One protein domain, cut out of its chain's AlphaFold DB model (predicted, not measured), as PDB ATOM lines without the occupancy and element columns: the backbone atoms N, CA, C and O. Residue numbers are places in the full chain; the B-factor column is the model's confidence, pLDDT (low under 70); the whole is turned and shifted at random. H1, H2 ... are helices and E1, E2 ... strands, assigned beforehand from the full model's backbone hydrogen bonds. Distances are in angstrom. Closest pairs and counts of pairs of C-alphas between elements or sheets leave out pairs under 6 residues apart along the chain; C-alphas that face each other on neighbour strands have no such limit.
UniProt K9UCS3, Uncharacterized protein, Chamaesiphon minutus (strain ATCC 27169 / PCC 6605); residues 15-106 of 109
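What this domain is: This is residues 15 to 106 of the 109 residues of an uncharacterized protein of Chamaesiphon minutus (strain ATCC 27169 / PCC 6605) (UniProt K9UCS3). A strongly twisted four-stranded sheet has two helices, H1 and H2, over one face and no named helix over the other; H1 crosses the strands, while H2 runs slantwise and its last residues, 101 to 103, stick out with the tail 104 to 106. The printed part has 92 residues with four named strands followed by two named helices, E1 E2 E3 E4 H1 H2. The sheet's order is E2 E1 E3 E4 and it is mixed: E1 and E3 are parallel, the other neighbours antiparallel. The class is mixed, helices and strands. The whole is compact, with a radius of gyration of the C-alphas of 13.4 A and spans of 40 by 28 by 21 A.

How they stand to each other: Go first to E1, residues 22 to 28, an inner strand. Its hairpin partner E2, residues 35 to 41, is an edge strand, antiparallel to it at 163 degrees; look for N 25 and O 38, 2.8 A apart. On the other side of E1 you find E3, residues 51 to 58, parallel at 29 degrees, with N 26 and O 53 at 2.9 A. E3 forms a hairpin with the other edge strand E4, residues 61 to 67, antiparallel at 152 degrees, with N 56 and O 63 at 2.8 A. These three N and O pairs are within hydrogen-bond range. H1, residues 72 to 82, is on the sheet at a height of 10.2 A and runs across the strands, at 80 degrees to E1 on the local plane; its closest C-alpha pair with E3 is Val 52 and Val 73, 6.4 A. H2, residues 86 to 103, is on the same face at a height of 9.1 A, slantwise to the strands, at 56 degrees to E3 on the local plane. The two layers are this sheet and the helices H1 and H2 on one face of it. H1 and H2 form a helical hairpin and only just touch, with 3 pairs of C-alphas within 8 A, made in H2 by residue 88 alone; the closest are Ala 76 and Ile 88, 7.7 A. They run opposite ways at a steep tilt of 39 degrees. Every O i to N i+4 pair is within hydrogen-bond range in H1, and 13 of 14 are in H2.

Where its parts are: Find C-alpha 22 at (128.453, 108.138, 136.129), where E1 begins; it runs 19.6 A to C-alpha 28. E2 spans 19.9 A, E3 22.1 A, E4 19.0 A and H1 15.0 A. From C-alpha 86 at (126.265, 111.459, 115.497), H2 runs 24.8 A to C-alpha 103 at (109.666, 127.364, 124.815).

The domain as a whole: The C-alphas farthest apart are those of Pro 43 and Asn 106, 41.1 A. The printed part has no cut, and no link is long. Look at the B-factor column for residues 97 to 106: there the model's pLDDT is under 70, against a mean of 83.9 over the printed part.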
ATOM      1  N   THR A  15     119.269 118.580 140.463       84.00
ATOM      2  CA  THR A  15     119.977 117.750 141.434       84.00
ATOM      3  C   THR A  15     121.478 117.969 141.289       84.00
ATOM      4  O   THR A  15     121.964 118.245 140.196       84.00
ATOM      5  N   ASN A  16     122.224 117.823 142.382       86.44
ATOM      6  CA  ASN A  16     123.681 117.825 142.318       86.44
ATOM      7  C   ASN A  16     124.166 116.601 141.517       86.44
ATOM      8  O   ASN A  16     123.806 115.463 141.836       86.44
ATOM      9  N   THR A  17     124.974 116.835 140.484       87.25
ATOM     10  CA  THR A  17     125.596 115.789 139.661       87.25
ATOM     11  C   THR A  17     126.469 114.860 140.503       87.25
ATOM     12  O   THR A  17     126.452 113.655 140.286       87.25
ATOM     13  N   GLY A  18     127.105 115.364 141.564       87.44
ATOM     14  CA  GLY A  18     127.952 114.579 142.464       87.44
ATOM     15  C   GLY A  18     127.263 113.393 143.156       87.44
ATOM     16  O   GLY A  18     127.951 112.518 143.667       87.44
ATOM     17  N   PHE A  19     125.928 113.300 143.157       90.94
ATOM     18  CA  PHE A  19     125.239 112.104 143.657       90.94
ATOM     19  C   PHE A  19     125.315 110.902 142.713       90.94
ATOM     20  O   PHE A  19     125.082 109.781 143.158       90.94
ATOM     21  N   TYR A  20     125.609 111.111 141.432       93.00
ATOM     22  CA  TYR A  20     125.649 110.057 140.428       93.00
ATOM     23  C   TYR A  20     127.074 109.572 140.226       93.00
ATOM     24  O   TYR A  20     128.000 110.373 140.134       93.00
ATOM     25  N   ALA A  21     127.243 108.256 140.140       92.62
ATOM     26  CA  ALA A  21     128.551 107.657 139.930       92.62
ATOM     27  C   ALA A  21     129.060 107.846 138.496       92.62
ATOM     28  O   ALA A  21     130.266 107.829 138.258       92.62
ATOM     29  N   HIS A  22     128.143 108.020 137.544       94.06
ATOM     30  CA  HIS A  22     128.453 108.138 136.129       94.06
ATOM     31  C   HIS A  22     127.445 109.053 135.428       94.06
ATOM     32  O   HIS A  22     126.229 108.847 135.514       94.06
ATOM     33  N   ILE A  23     127.944 110.044 134.693       94.00
ATOM     34  CA  ILE A  23     127.131 110.996 133.935       94.00
ATOM     35  C   ILE A  23     127.708 111.177 132.534       94.00
ATOM     36  O   ILE A  23     128.870 111.532 132.380       94.00
ATOM     37  N   TYR A  24     126.864 111.027 131.518       94.12
ATOM     38  CA  TYR A  24     127.144 111.526 130.174       94.12
ATOM     39  C   TYR A  24     126.525 112.910 130.021       94.12
ATOM     40  O   TYR A  24     125.321 113.069 130.232       94.12
ATOM     41  N   ILE A  25     127.317 113.903 129.636       93.69
ATOM     42  CA  ILE A  25     126.850 115.264 129.388       93.69
ATOM     43  C   ILE A  25     127.051 115.587 127.915       93.69
ATOM     44  O   ILE A  25     128.170 115.597 127.410       93.69
ATOM     45  N   ILE A  26     125.948 115.875 127.236       92.56
ATOM     46  CA  ILE A  26     125.940 116.411 125.879       92.56
ATOM     47  C   ILE A  26     125.713 117.911 126.014       92.56
ATOM     48  O   ILE A  26     124.661 118.327 126.483       92.56
ATOM     49  N   SER A  27     126.682 118.725 125.630       91.06
ATOM     50  CA  SER A  27     126.546 120.176 125.588       91.06
ATOM     51  C   SER A  27     126.112 120.606 124.201       91.06
ATOM     52  O   SER A  27     126.632 120.114 123.202       91.06
ATOM     53  N   TYR A  28     125.149 121.513 124.142       86.75
ATOM     54  CA  TYR A  28     124.559 122.022 122.916       86.75
ATOM     55  C   TYR A  28     124.504 123.547 122.967       86.75
ATOM     56  O   TYR A  28     123.952 124.125 123.910       86.75
ATOM     57  N   LEU A  29     125.058 124.189 121.937       84.06
ATOM     58  CA  LEU A  29     125.081 125.642 121.789       84.06
ATOM     59  C   LEU A  29     124.054 126.082 120.731       84.06
ATOM     60  O   LEU A  29     124.392 126.180 119.551       84.06
ATOM     61  N   PRO A  30     122.792 126.363 121.089       77.94
ATOM     62  CA  PRO A  30     121.834 126.901 120.133       77.94
ATOM     63  C   PRO A  30     122.246 128.289 119.607       77.94
ATOM     64  O   PRO A  30     122.859 129.070 120.335       77.94
ATOM     65  N   PRO A  31     121.838 128.649 118.376       73.12
ATOM     66  CA  PRO A  31     121.123 127.821 117.398       73.12
ATOM     67  C   PRO A  31     122.057 126.971 116.508       73.12
ATOM     68  O   PRO A  31     121.639 126.552 115.434       73.12
ATOM     69  N   SER A  32     123.317 126.759 116.898       74.19
ATOM     70  CA  SER A  32     124.296 126.027 116.082       74.19
ATOM     71  C   SER A  32     124.110 124.511 116.158       74.19
ATOM     72  O   SER A  32     123.564 124.010 117.131       74.19
ATOM     73  N   ASP A  33     124.652 123.777 115.184       75.62
ATOM     74  CA  ASP A  33     124.775 122.310 115.226       75.62
ATOM     75  C   ASP A  33     126.029 121.854 116.002       75.62
ATOM     76  O   ASP A  33     126.550 120.758 115.785       75.62
ATOM     77  N   CYS A  34     126.566 122.706 116.882       83.31
ATOM     78  CA  CYS A  34     127.757 122.395 117.659       83.31
ATOM     79  C   CYS A  34     127.392 121.630 118.932       83.31
ATOM     80  O   CYS A  34     126.581 122.084 119.750       83.31
ATOM     81  N   PHE A  35     128.054 120.487 119.103       88.44
ATOM     82  CA  PHE A  35     127.909 119.615 120.255       88.44
ATOM     83  C   PHE A  35     129.265 119.292 120.862       88.44
ATOM     84  O   PHE A  35     130.247 119.099 120.147       88.44
ATOM     85  N   GLU A  36     129.284 119.153 122.178       91.25
ATOM     86  CA  GLU A  36     130.401 118.584 122.922       91.25
ATOM     87  C   GLU A  36     129.868 117.439 123.775       91.25
ATOM     88  O   GLU A  36     128.802 117.563 124.374       91.25
ATOM     89  N   VAL A  37     130.580 116.319 123.833       92.44
ATOM     90  CA  VAL A  37     130.205 115.197 124.694       92.44
ATOM     91  C   VAL A  37     131.313 114.972 125.703       92.44
ATOM     92  O   VAL A  37     132.468 114.801 125.321       92.44
ATOM     93  N   ARG A  38     130.951 114.967 126.986       93.12
ATOM     94  CA  ARG A  38     131.860 114.679 128.095       93.12
ATOM     95  C   ARG A  38     131.263 113.646 129.039       93.12
ATOM     96  O   ARG A  38     130.045 113.525 129.161       93.12
ATOM     97  N   GLU A  39     132.140 112.917 129.706       93.00
ATOM     98  CA  GLU A  39     131.802 111.917 130.712       93.00
ATOM     99  C   GLU A  39     132.331 112.392 132.067       93.00
ATOM    100  O   GLU A  39     133.481 112.820 132.181       93.00
ATOM    101  N   GLU A  40     131.494 112.328 133.098       92.00
ATOM    102  CA  GLU A  40     131.887 112.587 134.480       92.00
ATOM    103  C   GLU A  40     131.695 111.311 135.302       92.00
ATOM    104  O   GLU A  40     130.579 110.799 135.440       92.00
ATOM    105  N   ILE A  41     132.793 110.800 135.863       91.81
ATOM    106  CA  ILE A  41     132.806 109.613 136.722       91.81
ATOM    107  C   ILE A  41     133.117 110.057 138.149       91.81
ATOM    108  O   ILE A  41     134.173 110.629 138.417       91.81
ATOM    109  N   ASN A  42     132.214 109.750 139.079       91.38
ATOM    110  CA  ASN A  42     132.400 109.997 140.502       91.38
ATOM    111  C   ASN A  42     132.348 108.676 141.291       91.38
ATOM    112  O   ASN A  42     131.262 108.190 141.603       91.38
ATOM    113  N   PRO A  43     133.494 108.112 141.708       88.44
ATOM    114  CA  PRO A  43     133.527 106.875 142.492       88.44
ATOM    115  C   PRO A  43     132.759 106.940 143.824       88.44
ATOM    116  O   PRO A  43     132.420 105.901 144.381       88.44
ATOM    117  N   GLN A  44     132.493 108.143 144.346       91.38
ATOM    118  CA  GLN A  44     131.761 108.370 145.598       91.38
ATOM    119  C   GLN A  44     130.257 108.618 145.385       91.38
ATOM    120  O   GLN A  44     129.532 108.873 146.347       91.38
ATOM    121  N   GLY A  45     129.775 108.583 144.138       89.12
ATOM    122  CA  GLY A  45     128.369 108.800 143.818       89.12
ATOM    123  C   GLY A  45     127.474 107.724 144.439       89.12
ATOM    124  O   GLY A  45     127.677 106.531 144.228       89.12
ATOM    125  N   ALA A  46     126.452 108.144 145.187       90.94
ATOM    126  CA  ALA A  46     125.500 107.241 145.836       90.94
ATOM    127  C   ALA A  46     124.572 106.510 144.843       90.94
ATOM    128  O   ALA A  46     124.019 105.462 145.167       90.94
ATOM    129  N   ILE A  47     124.373 107.068 143.647       89.44
ATOM    130  CA  ILE A  47     123.514 106.509 142.602       89.44
ATOM    131  C   ILE A  47     124.401 105.894 141.522       89.44
ATOM    132  O   ILE A  47     125.024 106.610 140.740       89.44
ATOM    133  N   ALA A  48     124.432 104.563 141.467       87.94
ATOM    134  CA  ALA A  48     125.234 103.815 140.500       87.94
ATOM    135  C   ALA A  48     124.688 103.893 139.063       87.94
ATOM    136  O   ALA A  48     125.444 103.737 138.103       87.94
ATOM    137  N   ASP A  49     123.382 104.128 138.909       87.88
ATOM    138  CA  ASP A  49     122.747 104.186 137.596       87.88
ATOM    139  C   ASP A  49     123.258 105.390 136.793       87.88
ATOM    140  O   ASP A  49     123.106 106.533 137.246       87.88
ATOM    141  N   PRO A  50     123.811 105.170 135.584       89.50
ATOM    142  CA  PRO A  50     124.279 106.262 134.758       89.50
ATOM    143  C   PRO A  50     123.112 107.133 134.312       89.50
ATOM    144  O   PRO A  50     121.996 106.660 134.075       89.50
ATOM    145  N   ILE A  51     123.391 108.415 134.125       91.50
ATOM    146  CA  ILE A  51     122.419 109.361 133.587       91.50
ATOM    147  C   ILE A  51     122.976 110.077 132.365       91.50
ATOM    148  O   ILE A  51     124.181 110.258 132.227       91.50
ATOM    149  N   VAL A  52     122.068 110.501 131.488       92.00
ATOM    150  CA  VAL A  52     122.393 111.345 130.338       92.00
ATOM    151  C   VAL A  52     121.777 112.716 130.564       92.00
ATOM    152  O   VAL A  52     120.556 112.855 130.727       92.00
ATOM    153  N   LEU A  53     122.639 113.720 130.618       93.00
ATOM    154  CA  LEU A  53     122.288 115.118 130.758       93.00
ATOM    155  C   LEU A  53     122.564 115.850 129.449       93.00
ATOM    156  O   LEU A  53     123.520 115.569 128.732       93.00
ATOM    157  N   LEU A  54     121.701 116.809 129.162       90.56
ATOM    158  CA  LEU A  54     121.827 117.754 128.078       90.56
ATOM    159  C   LEU A  54     122.071 119.131 128.687       90.56
ATOM    160  O   LEU A  54     121.192 119.679 129.353       90.56
ATOM    161  N   GLU A  55     123.256 119.677 128.473       90.69
ATOM    162  CA  GLU A  55     123.594 121.046 128.826       90.69
ATOM    163  C   GLU A  55     123.265 121.965 127.651       90.69
ATOM    164  O   GLU A  55     123.805 121.826 126.560       90.69
ATOM    165  N   VAL A  56     122.367 122.920 127.866       87.12
ATOM    166  CA  VAL A  56     122.042 123.948 126.875       87.12
ATOM    167  C   VAL A  56     122.778 125.215 127.266       87.12
ATOM    168  O   VAL A  56     122.464 125.817 128.295       87.12
ATOM    169  N   ILE A  57     123.753 125.602 126.450       84.81
ATOM    170  CA  ILE A  57     124.595 126.773 126.683       84.81
ATOM    171  C   ILE A  57     123.930 127.983 126.027       84.81
ATOM    172  O   ILE A  57     123.737 128.026 124.816       84.81
ATOM    173  N   LEU A  58     123.553 128.972 126.829       80.50
ATOM    174  CA  LEU A  58     123.043 130.267 126.383       80.50
ATOM    175  C   LEU A  58     124.129 131.331 126.592       80.50
ATOM    176  O   LEU A  58     125.060 131.132 127.367       80.50
ATOM    177  N   GLN A  59     123.979 132.496 125.960       74.12
ATOM    178  CA  GLN A  59     124.975 133.580 126.022       74.12
ATOM    179  C   GLN A  59     125.364 134.011 127.451       74.12
ATOM    180  O   GLN A  59     126.476 134.481 127.658       74.12
ATOM    181  N   SER A  60     124.464 133.864 128.431       77.62
ATOM    182  CA  SER A  60     124.667 134.310 129.819       77.62
ATOM    183  C   SER A  60     124.403 133.241 130.887       77.62
ATOM    184  O   SER A  60     124.478 133.535 132.077       77.62
ATOM    185  N   SER A  61     124.052 132.012 130.501       80.88
ATOM    186  CA  SER A  61     123.781 130.922 131.450       80.88
ATOM    187  C   SER A  61     123.851 129.560 130.768       80.88
ATOM    188  O   SER A  61     123.654 129.471 129.561       80.88
ATOM    189  N   SER A  62     124.054 128.491 131.534       82.44
ATOM    190  CA  SER A  62     123.780 127.130 131.071       82.44
ATOM    191  C   SER A  62     122.633 126.516 131.868       82.44
ATOM    192  O   SER A  62     122.370 126.883 133.018       82.44
ATOM    193  N   ARG A  63     121.886 125.610 131.233       86.56
ATOM    194  CA  ARG A  63     120.831 124.832 131.891       86.56
ATOM    195  C   ARG A  63     121.017 123.359 131.596       86.56
ATOM    196  O   ARG A  63     121.153 122.979 130.436       86.56
ATOM    197  N   LEU A  64     120.960 122.540 132.640       89.06
ATOM    198  CA  LEU A  64     121.023 121.089 132.522       89.06
ATOM    199  C   LEU A  64     119.620 120.500 132.453       89.06
ATOM    200  O   LEU A  64     118.736 120.822 133.248       89.06
ATOM    201  N   TYR A  65     119.432 119.584 131.516       88.00
ATOM    202  CA  TYR A  65     118.207 118.827 131.336       88.00
ATOM    203  C   TYR A  65     118.531 117.344 131.374       88.00
ATOM    204  O   TYR A  65     119.406 116.863 130.668       88.00
ATOM    205  N   ARG A  66     117.796 116.581 132.174       87.38
ATOM    206  CA  ARG A  66     117.858 115.127 132.139       87.38
ATOM    207  C   ARG A  66     117.108 114.624 130.919       87.38
ATOM    208  O   ARG A  66     115.912 114.894 130.776       87.38
ATOM    209  N   TRP A  67     117.797 113.844 130.096       86.38
ATOM    210  CA  TRP A  67     117.207 113.225 128.923       86.38
ATOM    211  C   TRP A  67     116.608 111.867 129.300       86.38
ATOM    212  O   TRP A  67     117.319 110.904 129.578       86.38
ATOM    213  N   ARG A  68     115.275 111.792 129.384       80.56
ATOM    214  CA  ARG A  68     114.540 110.619 129.894       80.56
ATOM    215  C   ARG A  68     113.958 109.763 128.768       80.56
ATOM    216  O   ARG A  68     112.758 109.488 128.740       80.56
ATOM    217  N   ARG A  69     114.797 109.341 127.823       78.81
ATOM    218  CA  ARG A  69     114.391 108.409 126.759       78.81
ATOM    219  C   ARG A  69     114.700 106.968 127.168       78.81
ATOM    220  O   ARG A  69     115.733 106.700 127.771       78.81
ATOM    221  N   SER A  70     113.803 106.039 126.840       81.12
ATOM    222  CA  SER A  70     114.054 104.611 127.069       81.12
ATOM    223  C   SER A  70     115.303 104.165 126.302       81.12
ATOM    224  O   SER A  70     115.453 104.512 125.129       81.12
ATOM    225  N   GLY A  71     116.197 103.435 126.970       83.94
ATOM    226  CA  GLY A  71     117.426 102.908 126.376       83.94
ATOM    227  C   GLY A  71     118.508 103.953 126.072       83.94
ATOM    228  O   GLY A  71     119.415 103.666 125.290       83.94
ATOM    229  N   ILE A  72     118.388 105.191 126.575       86.44
ATOM    230  CA  ILE A  72     119.341 106.263 126.240       86.44
ATOM    231  C   ILE A  72     120.719 106.037 126.857       86.44
ATOM    232  O   ILE A  72     121.724 106.383 126.251       86.44
ATOM    233  N   VAL A  73     120.767 105.432 128.041       89.06
ATOM    234  CA  VAL A  73     122.017 105.150 128.751       89.06
ATOM    235  C   VAL A  73     122.810 104.081 128.008       89.06
ATOM    236  O   VAL A  73     124.014 104.206 127.825       89.06
ATOM    237  N   GLU A  74     122.133 103.046 127.528       90.44
ATOM    238  CA  GLU A  74     122.704 101.967 126.733       90.44
ATOM    239  C   GLU A  74     123.184 102.485 125.379       90.44
ATOM    240  O   GLU A  74     124.281 102.142 124.942       90.44
ATOM    241  N   GLN A  75     122.404 103.361 124.739       90.44
ATOM    242  CA  GLN A  75     122.825 104.045 123.516       90.44
ATOM    243  C   GLN A  75     124.060 104.915 123.750       90.44
ATOM    244  O   GLN A  75     124.988 104.838 122.954       90.44
ATOM    245  N   ALA A  76     124.101 105.689 124.838       88.62
ATOM    246  CA  ALA A  76     125.251 106.518 125.193       88.62
ATOM    247  C   ALA A  76     126.504 105.664 125.440       88.62
ATOM    248  O   ALA A  76     127.538 105.926 124.841       88.62
ATOM    249  N   LYS A  77     126.394 104.573 126.209       89.88
ATOM    250  CA  LYS A  77     127.495 103.615 126.421       89.88
ATOM    251  C   LYS A  77     128.026 103.025 125.112       89.88
ATOM    252  O   LYS A  77     129.235 102.910 124.918       89.88
ATOM    253  N   LEU A  78     127.125 102.628 124.210       90.56
ATOM    254  CA  LEU A  78     127.497 102.083 122.903       90.56
ATOM    255  C   LEU A  78     128.144 103.142 122.006       90.56
ATOM    256  O   LEU A  78     129.134 102.837 121.341       90.56
ATOM    257  N   ALA A  79     127.596 104.357 121.986       89.88
ATOM    258  CA  ALA A  79     128.139 105.487 121.240       89.88
ATOM    259  C   ALA A  79     129.530 105.863 121.741       89.88
ATOM    260  O   ALA A  79     130.419 106.074 120.926       89.88
ATOM    261  N   ASP A  80     129.737 105.853 123.054       88.06
ATOM    262  CA  ASP A  80     131.029 106.102 123.675       88.06
ATOM    263  C   ASP A  80     132.058 105.032 123.287       88.06
ATOM    264  O   ASP A  80     133.099 105.332 122.699       88.06
ATOM    265  N   THR A  81     131.693 103.754 123.457       89.94
ATOM    266  CA  THR A  81     132.546 102.607 123.096       89.94
ATOM    267  C   THR A  81     132.937 102.622 121.616       89.94
ATOM    268  O   THR A  81     134.063 102.286 121.254       89.94
ATOM    269  N   ARG A  82     131.998 102.987 120.735       90.88
ATOM    270  CA  ARG A  82     132.200 102.999 119.278       90.88
ATOM    271  C   ARG A  82     132.690 104.341 118.745       90.88
ATOM    272  O   ARG A  82     132.972 104.426 117.553       90.88
ATOM    273  N   ARG A  83     132.772 105.370 119.595       86.38
ATOM    274  CA  ARG A  83     132.986 106.778 119.220       86.38
ATOM    275  C   ARG A  83     132.031 107.259 118.118       86.38
ATOM    276  O   ARG A  83     132.444 107.957 117.202       86.38
ATOM    277  N   GLN A  84     130.763 106.859 118.198       91.75
ATOM    278  CA  GLN A  84     129.714 107.156 117.213       91.75
ATOM    279  C   GLN A  84     128.552 107.887 117.880       91.75
ATOM    280  O   GLN A  84     127.525 107.295 118.221       91.75
ATOM    281  N   TRP A  85     128.732 109.188 118.090       88.56
ATOM    282  CA  TRP A  85     127.754 110.036 118.769       88.56
ATOM    283  C   TRP A  85     126.757 110.689 117.808       88.56
ATOM    284  O   TRP A  85     125.676 111.087 118.237       88.56
ATOM    285  N   GLU A  86     127.052 110.747 116.510       89.19
ATOM    286  CA  GLU A  86     126.265 111.459 115.497       89.19
ATOM    287  C   GLU A  86     124.767 111.106 115.511       89.19
ATOM    288  O   GLU A  86     123.948 112.028 115.464       89.19
ATOM    289  N   PRO A  87     124.344 109.828 115.645       88.00
ATOM    290  CA  PRO A  87     122.920 109.493 115.701       88.00
ATOM    291  C   PRO A  87     122.221 110.063 116.941       88.00
ATOM    292  O   PRO A  87     121.065 110.491 116.867       88.00
ATOM    293  N   ILE A  88     122.927 110.085 118.076       87.81
ATOM    294  CA  ILE A  88     122.437 110.639 119.339       87.81
ATOM    295  C   ILE A  88     122.351 112.161 119.221       87.81
ATOM    296  O   ILE A  88     121.302 112.730 119.516       87.81
ATOM    297  N   LEU A  89     123.395 112.813 118.708       88.06
ATOM    298  CA  LEU A  89     123.437 114.265 118.517       88.06
ATOM    299  C   LEU A  89     122.355 114.749 117.541       88.06
ATOM    300  O   LEU A  89     121.628 115.692 117.837       88.06
ATOM    301  N   ALA A  90     122.147 114.046 116.424       86.25
ATOM    302  CA  ALA A  90     121.073 114.350 115.479       86.25
ATOM    303  C   ALA A  90     119.672 114.186 116.097       86.25
ATOM    304  O   ALA A  90     118.710 114.846 115.687       86.25
ATOM    305  N   GLN A  91     119.515 113.288 117.073       84.62
ATOM    306  CA  GLN A  91     118.278 113.200 117.842       84.62
ATOM    307  C   GLN A  91     118.146 114.370 118.819       84.62
ATOM    308  O   GLN A  91     117.085 114.993 118.828       84.62
ATOM    309  N   VAL A  92     119.195 114.683 119.588       82.06
ATOM    310  CA  VAL A  92     119.216 115.846 120.491       82.06
ATOM    311  C   VAL A  92     118.827 117.095 119.721       82.06
ATOM    312  O   VAL A  92     117.915 117.795 120.138       82.06
ATOM    313  N   PHE A  93     119.448 117.341 118.566       81.00
ATOM    314  CA  PHE A  93     119.143 118.498 117.737       81.00
ATOM    315  C   PHE A  93     117.663 118.566 117.352       81.00
ATOM    316  O   PHE A  93     117.037 119.614 117.472       81.00
ATOM    317  N   ARG A  94     117.062 117.448 116.927       80.75
ATOM    318  CA  ARG A  94     115.636 117.394 116.557       80.75
ATOM    319  C   ARG A  94     114.709 117.631 117.748       80.75
ATOM    320  O   ARG A  94     113.726 118.371 117.618       80.75
ATOM    321  N   ASP A  95     115.018 117.018 118.886       76.62
ATOM    322  CA  ASP A  95     114.256 117.172 120.127       76.62
ATOM    323  C   ASP A  95     114.350 118.626 120.620       76.62
ATOM    324  O   ASP A  95     113.329 119.253 120.910       76.62
ATOM    325  N   MET A  96     115.559 119.194 120.598       73.81
ATOM    326  CA  MET A  96     115.841 120.572 120.979       73.81
ATOM    327  C   MET A  96     115.226 121.571 120.025       73.81
ATOM    328  O   MET A  96     114.549 122.466 120.494       73.81
ATOM    329  N   LYS A  97     115.348 121.425 118.708       69.56
ATOM    330  CA  LYS A  97     114.676 122.312 117.750       69.56
ATOM    331  C   LYS A  97     113.167 122.356 118.005       69.56
ATOM    332  O   LYS A  97     112.583 123.425 118.089       69.56
ATOM    333  N   THR A  98     112.544 121.208 118.268       66.56
ATOM    334  CA  THR A  98     111.101 121.131 118.558       66.56
ATOM    335  C   THR A  98     110.712 121.725 119.923       66.56
ATOM    336  O   THR A  98     109.614 122.275 120.067       66.56
ATOM    337  N   GLU A  99     111.552 121.575 120.953       63.94
ATOM    338  CA  GLU A  99     111.301 122.118 122.297       63.94
ATOM    339  C   GLU A  99     111.700 123.595 122.444       63.94
ATOM    340  O   GLU A  99     110.944 124.360 123.046       63.94
ATOM    341  N   LEU A 100     112.832 124.011 121.872       61.50
ATOM    342  CA  LEU A 100     113.301 125.396 121.784       61.50
ATOM    343  C   LEU A 100     112.344 126.217 120.930       61.50
ATOM    344  O   LEU A 100     111.952 127.289 121.370       61.50
ATOM    345  N   ASP A 101     111.834 125.692 119.814       55.22
ATOM    346  CA  ASP A 101     110.816 126.413 119.046       55.22
ATOM    347  C   ASP A 101     109.543 126.657 119.876       55.22
ATOM    348  O   ASP A 101     108.850 127.650 119.711       55.22
ATOM    349  N   ARG A 102     109.215 125.792 120.839       56.38
ATOM    350  CA  ARG A 102     107.990 125.952 121.645       56.38
ATOM    351  C   ARG A 102     108.177 126.740 122.934       56.38
ATOM    352  O   ARG A 102     107.217 127.343 123.402       56.38
ATOM    353  N   LYS A 103     109.364 126.693 123.539       57.06
ATOM    354  CA  LYS A 103     109.666 127.364 124.815       57.06
ATOM    355  C   LYS A 103     110.490 128.641 124.631       57.06
ATOM    356  O   LYS A 103     110.339 129.556 125.433       57.06
ATOM    357  N   LEU A 104     111.334 128.704 123.598       50.00
ATOM    358  CA  LEU A 104     112.229 129.821 123.287       50.00
ATOM    359  C   LEU A 104     111.832 130.649 122.057       50.00
ATOM    360  O   LEU A 104     112.378 131.727 121.946       50.00
ATOM    361  N   LEU A 105     110.878 130.290 121.180       47.16
ATOM    362  CA  LEU A 105     110.331 131.284 120.213       47.16
ATOM    363  C   LEU A 105     109.425 132.343 120.879       47.16
ATOM    364  O   LEU A 105     108.915 133.233 120.211       47.16
ATOM    365  N   ASN A 106     109.275 132.300 122.209       48.06
ATOM    366  CA  ASN A 106     108.931 133.476 123.020       48.06
ATOM    367  C   ASN A 106     110.169 134.324 123.392       48.06
ATOM    368  O   ASN A 106     110.074 135.233 124.216       48.06
TER     369      ASN A 106